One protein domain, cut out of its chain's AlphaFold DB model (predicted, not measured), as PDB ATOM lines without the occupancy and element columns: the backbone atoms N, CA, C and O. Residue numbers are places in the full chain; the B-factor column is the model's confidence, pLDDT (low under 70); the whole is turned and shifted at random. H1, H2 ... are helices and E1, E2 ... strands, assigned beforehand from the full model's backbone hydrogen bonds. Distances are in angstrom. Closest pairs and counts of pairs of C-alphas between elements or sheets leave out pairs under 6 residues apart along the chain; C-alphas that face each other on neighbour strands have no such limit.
ATOM      1  N   ARG A  10     276.713 228.935 403.287       88.44
ATOM      2  CA  ARG A  10     276.669 229.453 401.920       88.44
ATOM      3  C   ARG A  10     275.459 228.882 401.190       88.44
ATOM      4  O   ARG A  10     275.224 227.675 401.220       88.44
ATOM      5  N   VAL A  11     274.683 229.743 400.550       88.00
ATOM      6  CA  VAL A  11     273.381 229.412 399.966       88.00
ATOM      7  C   VAL A  11     273.193 230.035 398.594       88.00
ATOM      8  O   VAL A  11     273.836 231.026 398.272       88.00
ATOM      9  N   PHE A  12     272.280 229.486 397.800       86.50
ATOM     10  CA  PHE A  12     271.760 230.116 396.589       86.50
ATOM     11  C   PHE A  12     270.232 230.222 396.657       86.50
ATOM     12  O   PHE A  12     269.569 229.453 397.364       86.50
ATOM     13  N   HIS A  13     269.669 231.164 395.898       87.00
ATOM     14  CA  HIS A  13     268.225 231.338 395.792       87.00
ATOM     15  C   HIS A  13     267.683 230.576 394.575       87.00
ATOM     16  O   HIS A  13     267.943 230.941 393.429       87.00
ATOM     17  N   GLY A  14     266.881 229.537 394.797       83.19
ATOM     18  CA  GLY A  14     266.346 228.656 393.753       83.19
ATOM     19  C   GLY A  14     265.458 229.356 392.717       83.19
ATOM     20  O   GLY A  14     265.399 228.914 391.575       83.19
ATOM     21  N   GLY A  15     264.816 230.472 393.080       81.44
ATOM     22  CA  GLY A  15     264.056 231.307 392.140       81.44
ATOM     23  C   GLY A  15     264.917 232.223 391.258       81.44
ATOM     24  O   GLY A  15     264.407 232.826 390.318       81.44
ATOM     25  N   GLN A  16     266.217 232.353 391.539       77.62
ATOM     26  CA  GLN A  16     267.128 233.200 390.768       77.62
ATOM     27  C   GLN A  16     267.962 232.346 389.816       77.62
ATOM     28  O   GLN A  16     269.124 232.036 390.063       77.62
ATOM     29  N   ILE A  17     267.339 231.964 388.698       71.94
ATOM     30  CA  ILE A  17     267.926 231.067 387.689       71.94
ATOM     31  C   ILE A  17     269.292 231.579 387.201       71.94
ATOM     32  O   ILE A  17     270.227 230.794 387.080       71.94
ATOM     33  N   TRP A  18     269.427 232.894 387.001       67.56
ATOM     34  CA  TRP A  18     270.671 233.537 386.559       67.56
ATOM     35  C   TRP A  18     271.824 233.368 387.564       67.56
ATOM     36  O   TRP A  18     272.965 233.170 387.154       67.56
ATOM     37  N   ALA A  19     271.529 233.377 388.868       63.88
ATOM     38  CA  ALA A  19     272.517 233.197 389.930       63.88
ATOM     39  C   ALA A  19     273.004 231.738 389.999       63.88
ATOM     40  O   ALA A  19     274.164 231.473 390.290       63.88
ATOM     41  N   ARG A  20     272.153 230.770 389.639       63.38
ATOM     42  CA  ARG A  20     272.548 229.354 389.558       63.38
ATOM     43  C   ARG A  20     273.523 229.071 388.407       63.38
ATOM     44  O   ARG A  20     274.289 228.116 388.487       63.38
ATOM     45  N   THR A  21     273.460 229.851 387.328       62.12
ATOM     46  CA  THR A  21     274.256 229.633 386.107       62.12
ATOM     47  C   THR A  21     275.554 230.435 386.060       62.12
ATOM     48  O   THR A  21     276.444 230.090 385.288       62.12
ATOM     49  N   LEU A  22     275.673 231.498 386.860       62.22
ATOM     50  CA  LEU A  22     276.910 232.264 386.992       62.22
ATOM     51  C   LEU A  22     277.785 231.651 388.096       62.22
ATOM     52  O   LEU A  22     277.258 231.302 389.157       62.22
ATOM     53  N   PRO A  23     279.109 231.521 387.890       53.28
ATOM     54  CA  PRO A  23     280.029 231.134 388.950       53.28
ATOM     55  C   PRO A  23     279.889 232.084 390.146       53.28
ATOM     56  O   PRO A  23     280.322 233.230 390.089       53.28
ATOM     57  N   GLY A  24     279.271 231.583 391.218       60.41
ATOM     58  CA  GLY A  24     279.200 232.266 392.504       60.41
ATOM     59  C   GLY A  24     277.940 233.092 392.784       60.41
ATOM     60  O   GLY A  24     277.963 233.898 393.703       60.41
ATOM     61  N   GLY A  25     276.804 232.823 392.122       68.94
ATOM     62  CA  GLY A  25     275.485 233.340 392.528       68.94
ATOM     63  C   GLY A  25     274.982 232.779 393.866       68.94
ATOM     64  O   GLY A  25     273.918 232.165 393.974       68.94
ATOM     65  N   THR A  26     275.783 233.000 394.901       81.31
ATOM     66  CA  THR A  26     275.638 232.521 396.259       81.31
ATOM     67  C   THR A  26     275.727 233.685 397.241       81.31
ATOM     68  O   THR A  26     276.244 234.755 396.936       81.31
ATOM     69  N   GLY A  27     275.217 233.478 398.446       86.06
ATOM     70  CA  GLY A  27     275.392 234.385 399.570       86.06
ATOM     71  C   GLY A  27     275.607 233.605 400.856       86.06
ATOM     72  O   GLY A  27     275.582 232.374 400.858       86.06
ATOM     73  N   VAL A  28     275.835 234.310 401.954       89.44
ATOM     74  CA  VAL A  28     276.042 233.721 403.278       89.44
ATOM     75  C   VAL A  28     274.919 234.158 404.205       89.44
ATOM     76  O   VAL A  28     274.587 235.340 404.264       89.44
ATOM     77  N   ILE A  29     274.341 233.216 404.950       93.06
ATOM     78  CA  ILE A  29     273.332 233.536 405.964       93.06
ATOM     79  C   ILE A  29     273.996 234.296 407.118       93.06
ATOM     80  O   ILE A  29     274.877 233.762 407.794       93.06
ATOM     81  N   VAL A  30     273.542 235.521 407.373       94.44
ATOM     82  CA  VAL A  30     274.006 236.375 408.479       94.44
ATOM     83  C   VAL A  30     272.957 236.545 409.581       94.44
ATOM     84  O   VAL A  30     273.307 236.920 410.699       94.44
ATOM     85  N   ARG A  31     271.688 236.212 409.311       95.25
ATOM     86  CA  ARG A  31     270.608 236.152 410.312       95.25
ATOM     87  C   ARG A  31     269.574 235.092 409.937       95.25
ATOM     88  O   ARG A  31     269.350 234.842 408.755       95.25
ATOM     89  N   VAL A  32     268.931 234.508 410.946       96.44
ATOM     90  CA  VAL A  32     267.816 233.561 410.802       96.44
ATOM     91  C   VAL A  32     266.636 234.054 411.636       96.44
ATOM     92  O   VAL A  32     266.825 234.415 412.796       96.44
ATOM     93  N   GLU A  33     265.436 234.033 411.065       95.56
ATOM     94  CA  GLU A  33     264.167 234.297 411.748       95.56
ATOM     95  C   GLU A  33     263.178 233.144 411.558       95.56
ATOM     96  O   GLU A  33     263.192 232.459 410.534       95.56
ATOM     97  N   GLY A  34     262.323 232.935 412.563       92.38
ATOM     98  CA  GLY A  34     261.318 231.875 412.586       92.38
ATOM     99  C   GLY A  34     261.668 230.670 413.486       92.38
ATOM    100  O   GLY A  34     262.547 230.776 414.348       92.38
ATOM    101  N   PRO A  35     260.979 229.528 413.304       90.62
ATOM    102  CA  PRO A  35     259.985 229.314 412.257       90.62
ATOM    103  C   PRO A  35     258.717 230.157 412.465       90.62
ATOM    104  O   PRO A  35     258.365 230.491 413.596       90.62
ATOM    105  N   ASP A  36     258.035 230.497 411.374       89.12
ATOM    106  CA  ASP A  36     256.681 231.049 411.409       89.12
ATOM    107  C   ASP A  36     255.639 229.981 411.816       89.12
ATOM    108  O   ASP A  36     255.965 228.824 412.102       89.12
ATOM    109  N   LEU A  37     254.354 230.351 411.823       89.19
ATOM    110  CA  LEU A  37     253.252 229.438 412.165       89.19
ATOM    111  C   LEU A  37     253.115 228.238 411.205       89.19
ATOM    112  O   LEU A  37     252.420 227.275 411.528       89.19
ATOM    113  N   HIS A  38     253.756 228.284 410.036       87.31
ATOM    114  CA  HIS A  38     253.747 227.228 409.025       87.31
ATOM    115  C   HIS A  38     255.032 226.386 409.025       87.31
ATOM    116  O   HIS A  38     255.113 225.393 408.296       87.31
ATOM    117  N   GLY A  39     256.009 226.715 409.875       89.69
ATOM    118  CA  GLY A  39     257.271 225.988 409.975       89.69
ATOM    119  C   GLY A  39     258.346 226.455 408.989       89.69
ATOM    120  O   GLY A  39     259.295 225.701 408.753       89.69
ATOM    121  N   ASP A  40     258.192 227.641 408.395       92.06
ATOM    122  CA  ASP A  40     259.147 228.238 407.458       92.06
ATOM    123  C   ASP A  40     260.050 229.271 408.147       92.06
ATOM    124  O   ASP A  40     259.668 229.892 409.136       92.06
ATOM    125  N   TYR A  41     261.263 229.447 407.623       94.62
ATOM    126  CA  TYR A  41     262.259 230.393 408.132       94.62
ATOM    127  C   TYR A  41     262.518 231.502 407.113       94.62
ATOM    128  O   TYR A  41     262.454 231.274 405.905       94.62
ATOM    129  N   GLU A  42     262.903 232.672 407.603       94.62
ATOM    130  CA  GLU A  42     263.443 233.761 406.792       94.62
ATOM    131  C   GLU A  42     264.937 233.916 407.097       94.62
ATOM    132  O   GLU A  42     265.372 233.862 408.251       94.62
ATOM    133  N   TYR A  43     265.745 234.081 406.056       94.56
ATOM    134  CA  TYR A  43     267.195 234.196 406.160       94.56
ATOM    135  C   TYR A  43     267.647 235.551 405.638       94.56
ATOM    136  O   TYR A  43     267.406 235.866 404.476       94.56
ATOM    137  N   LEU A  44     268.357 236.329 406.452       93.94
ATOM    138  CA  LEU A  44     269.090 237.476 405.929       93.94
ATOM    139  C   LEU A  44     270.368 236.937 405.304       93.94
ATOM    140  O   LEU A  44     271.224 236.380 405.999       93.94
ATOM    141  N   VAL A  45     270.476 237.078 403.994       91.00
ATOM    142  CA  VAL A  45     271.604 236.594 403.213       91.00
ATOM    143  C   VAL A  45     272.417 237.788 402.759       91.00
ATOM    144  O   VAL A  45     271.896 238.670 402.077       91.00
ATOM    145  N   ARG A  46     273.700 237.796 403.119       88.88
ATOM    146  CA  ARG A  46     274.675 238.728 402.566       88.88
ATOM    147  C   ARG A  46     275.248 238.128 401.295       88.88
ATOM    148  O   ARG A  46     275.921 237.095 401.338       88.88
ATOM    149  N   THR A  47     274.956 238.754 400.173       81.88
ATOM    150  CA  THR A  47     275.479 238.351 398.872       81.88
ATOM    151  C   THR A  47     276.842 238.999 398.644       81.88
ATOM    152  O   THR A  47     277.084 240.089 399.152       81.88
ATOM    153  N   GLY A  48     277.771 238.307 397.984       70.19
ATOM    154  CA  GLY A  48     279.085 238.863 397.648       70.19
ATOM    155  C   GLY A  48     279.133 239.405 396.218       70.19
ATOM    156  O   GLY A  48     278.147 239.339 395.484       70.19
ATOM    157  N   ALA A  49     280.313 239.873 395.795       61.78
ATOM    158  CA  ALA A  49     280.575 240.325 394.418       61.78
ATOM    159  C   ALA A  49     280.265 239.252 393.350       61.78
ATOM    160  O   ALA A  49     280.061 239.549 392.175       61.78
ATOM    161  N   ASP A  50     280.221 237.992 393.774       61.22
ATOM    162  CA  ASP A  50     279.900 236.809 392.994       61.22
ATOM    163  C   ASP A  50     278.392 236.662 392.690       61.22
ATOM    164  O   ASP A  50     278.008 236.010 391.718       61.22
ATOM    165  N   PHE A  51     277.532 237.349 393.445       65.81
ATOM    166  CA  PHE A  51     276.080 237.374 393.251       65.81
ATOM    167  C   PHE A  51     275.593 238.450 392.272       65.81
ATOM    168  O   PHE A  51     274.393 238.596 392.055       65.81
ATOM    169  N   SER A  52     276.489 239.230 391.673       63.12
ATOM    170  CA  SER A  52     276.096 240.260 390.718       63.12
ATOM    171  C   SER A  52     275.828 239.684 389.323       63.12
ATOM    172  O   SER A  52     276.447 238.715 388.888       63.12
ATOM    173  N   ARG A  53     274.945 240.345 388.559       61.91
ATOM    174  CA  ARG A  53     274.826 240.124 387.105       61.91
ATOM    175  C   ARG A  53     276.082 240.557 386.338       61.91
ATOM    176  O   ARG A  53     276.239 240.175 385.182       61.91
ATOM    177  N   GLN A  54     276.951 241.341 386.973       62.34
ATOM    178  CA  GLN A  54     278.259 241.752 386.479       62.34
ATOM    179  C   GLN A  54     279.303 241.513 387.587       62.34
ATOM    180  O   GLN A  54     279.628 242.440 388.332       62.34
ATOM    181  N   PRO A  55     279.789 240.270 387.750       59.03
ATOM    182  CA  PRO A  55     280.738 239.937 388.808       59.03
ATOM    183  C   PRO A  55     282.084 240.639 388.582       59.03
ATOM    184  O   PRO A  55     282.607 240.648 387.466       59.03
ATOM    185  N   GLY A  56     282.660 241.222 389.635       58.59
ATOM    186  CA  GLY A  56     283.956 241.900 389.563       58.59
ATOM    187  C   GLY A  56     284.263 242.772 390.786       58.59
ATOM    188  O   GLY A  56     283.364 243.059 391.573       58.59
ATOM    189  N   PRO A  57     285.523 243.214 390.955       58.97
ATOM    190  CA  PRO A  57     285.941 244.056 392.084       58.97
ATOM    191  C   PRO A  57     285.238 245.423 392.112       58.97
ATOM    192  O   PRO A  57     285.112 246.021 393.177       58.97
ATOM    193  N   ASP A  58     284.742 245.879 390.961       58.72
ATOM    194  CA  ASP A  58     284.000 247.135 390.807       58.72
ATOM    195  C   ASP A  58     282.519 247.009 391.188       58.72
ATOM    196  O   ASP A  58     281.808 248.011 391.256       58.72
ATOM    197  N   ASN A  59     282.046 245.787 391.454       57.38
ATOM    198  CA  ASN A  59     280.734 245.548 392.027       57.38
ATOM    199  C   ASN A  59     280.885 244.884 393.405       57.38
ATOM    200  O   ASN A  59     280.736 243.667 393.537       57.38
ATOM    201  N   PRO A  60     281.188 245.671 394.451       55.94
ATOM    202  CA  PRO A  60     281.377 245.144 395.789       55.94
ATOM    203  C   PRO A  60     280.057 244.742 396.460       55.94
ATOM    204  O   PRO A  60     280.113 244.541 397.670       55.94
ATOM    205  N   GLU A  61     278.917 244.685 395.734       55.41
ATOM    206  CA  GLU A  61     277.538 244.557 396.245       55.41
ATOM    207  C   GLU A  61     277.443 243.537 397.382       55.41
ATOM    208  O   GLU A  61     277.132 242.359 397.215       55.41
ATOM    209  N   THR A  62     277.695 244.049 398.580       67.19
ATOM    210  CA  THR A  62     277.447 243.411 399.860       67.19
ATOM    211  C   THR A  62     276.043 243.826 400.232       67.19
ATOM    212  O   THR A  62     275.818 244.625 401.133       67.19
ATOM    213  N   ASP A  63     275.101 243.343 399.431       78.38
ATOM    214  CA  ASP A  63     273.687 243.562 399.659       78.38
ATOM    215  C   ASP A  63     273.174 242.505 400.639       78.38
ATOM    216  O   ASP A  63     273.594 241.341 400.624       78.38
ATOM    217  N   GLU A  64     272.282 242.924 401.523       87.88
ATOM    218  CA  GLU A  64     271.631 242.049 402.484       87.88
ATOM    219  C   GLU A  64     270.171 241.904 402.089       87.88
ATOM    220  O   GLU A  64     269.413 242.873 402.054       87.88
ATOM    221  N   ARG A  65     269.759 240.675 401.781       87.88
ATOM    222  CA  ARG A  65     268.394 240.389 401.340       87.88
ATOM    223  C   ARG A  65     267.780 239.280 402.165       87.88
ATOM    224  O   ARG A  65     268.422 238.267 402.430       87.88
ATOM    225  N   TRP A  66     266.517 239.466 402.526       91.50
ATOM    226  CA  TRP A  66     265.714 238.424 403.151       91.50
ATOM    227  C   TRP A  66     265.266 237.403 402.112       91.50
ATOM    228  O   TRP A  66     264.650 237.766 401.105       91.50
ATOM    229  N   TRP A  67     265.617 236.142 402.338       91.38
ATOM    230  CA  TRP A  67     265.222 235.007 401.518       91.38
ATOM    231  C   TRP A  67     264.423 234.005 402.347       91.38
ATOM    232  O   TRP A  67     264.864 233.545 403.401       91.38
ATOM    233  N   SER A  68     263.297 233.573 401.788       92.69
ATOM    234  CA  SER A  68     262.477 232.523 402.378       92.69
ATOM    235  C   SER A  68     263.160 231.157 402.299       92.69
ATOM    236  O   SER A  68     263.776 230.794 401.284       92.69
ATOM    237  N   SER A  69     262.975 230.332 403.328       91.62
ATOM    238  CA  SER A  69     263.450 228.949 403.368       91.62
ATOM    239  C   SER A  69     262.910 228.091 402.228       91.62
ATOM    240  O   SER A  69     263.586 227.160 401.801       91.62
ATOM    241  N   ARG A  70     261.743 228.433 401.664       90.88
ATOM    242  CA  ARG A  70     261.147 227.721 400.517       90.88
ATOM    243  C   ARG A  70     262.013 227.760 399.257       90.88
ATOM    244  O   ARG A  70     261.931 226.863 398.421       90.88
ATOM    245  N   HIS A  71     262.834 228.798 399.117       88.56
ATOM    246  CA  HIS A  71     263.670 229.016 397.939       88.56
ATOM    247  C   HIS A  71     265.163 229.093 398.269       88.56
ATOM    248  O   HIS A  71     265.960 229.267 397.356       88.56
ATOM    249  N   THR A  72     265.561 228.922 399.529       90.31
ATOM    250  CA  THR A  72     266.969 228.986 399.940       90.31
ATOM    251  C   THR A  72     267.541 227.585 400.084       90.31
ATOM    252  O   THR A  72     267.019 226.770 400.842       90.31
ATOM    253  N   ARG A  73     268.626 227.292 399.366       88.25
ATOM    254  CA  ARG A  73     269.301 225.984 399.391       88.25
ATOM    255  C   ARG A  73     270.795 226.165 399.610       88.25
ATOM    256  O   ARG A  73     271.333 227.211 399.260       88.25
ATOM    257  N   ARG A  74     271.468 225.156 400.170       88.69
ATOM    258  CA  ARG A  74     272.931 225.176 400.335       88.69
ATOM    259  C   ARG A  74     273.605 225.304 398.971       88.69
ATOM    260  O   ARG A  74     273.248 224.602 398.030       88.69
ATOM    261  N   ALA A  75     274.564 226.214 398.868       79.88
ATOM    262  CA  ALA A  75     275.518 226.200 397.775       79.88
ATOM    263  C   ALA A  75     276.483 225.035 398.029       79.88
ATOM    264  O   ALA A  75     276.912 224.859 399.166       79.88
TER     265      ALA A  75
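This is residues 10 to 75 of the 81 residues of an uncharacterized protein of Streptomyces libani subsp. libani (UniProt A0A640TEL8). What is the main shape? One antiparallel sheet of five strands, strongly twisted and curled like part of a barrel, folds back on itself: E4 and E3 face E1 and E5, with E2 as the hinge, and the short helix H1 packs on E1. What is it made of? The printed part has 66 residues, with one named helix and five named strands in the order E1 H1 E2 E3 E4 E5; the sheet's order is E4 E3 E2 E1 E5. The class is mostly strand, with under half of the residues in named elements, and the whole is compact, with a radius of gyration of the C-alphas of 12.1 A and spans of 41 by 20 by 14 A.

How does the first leaf pair? E2, residues 27 to 33, and E3, residues 42 to 47, form an antiparallel hairpin at 155 degrees, with N 44 and O 31 2.9 A apart. E3 and E4, residues 64 to 68, form another at 142 degrees, with N 45 and O 65 2.8 A apart; E2 E3 E4 are a meander, each strand the antiparallel neighbour of the one before. How does E1, residues 10 to 13, join? Its pairing is staggered: residues 10 to 11 pair with E2, N 11 and O 27 being 2.8 A apart, and residues 11 to 13 with E5, residues 72 to 74, N 12 and O 73 being 2.9 A apart. Where is H1, residues 17 to 21? It is not on the sheet, but only just, with 4 pairs of C-alphas within 10 A; its closest C-alphas to E1 are those of Arg 20 and Phe 12, 7.1 A apart. In H1 every O i to N i+4 pair is within hydrogen-bond range.

How long are the elements? E2 spans 16.6 A, E3 15.1 A, E4 13.2 A, E1 10.6 A, E5 7.1 A and H1 6.7 A. Where are the anchors? E1 begins at C-alpha 10 (276.669, 229.453, 401.920), and E5 ends at C-alpha 74 (272.931, 225.176, 400.335).

How far does it reach? The two C-alphas farthest apart, those of Leu 37 and Asp 58, are 41.4 A apart; the printed part has no cut. Where is confidence low? Residues 18 to 25 and 49 to 62 are under 70, the latter within the long link from E3 to E4.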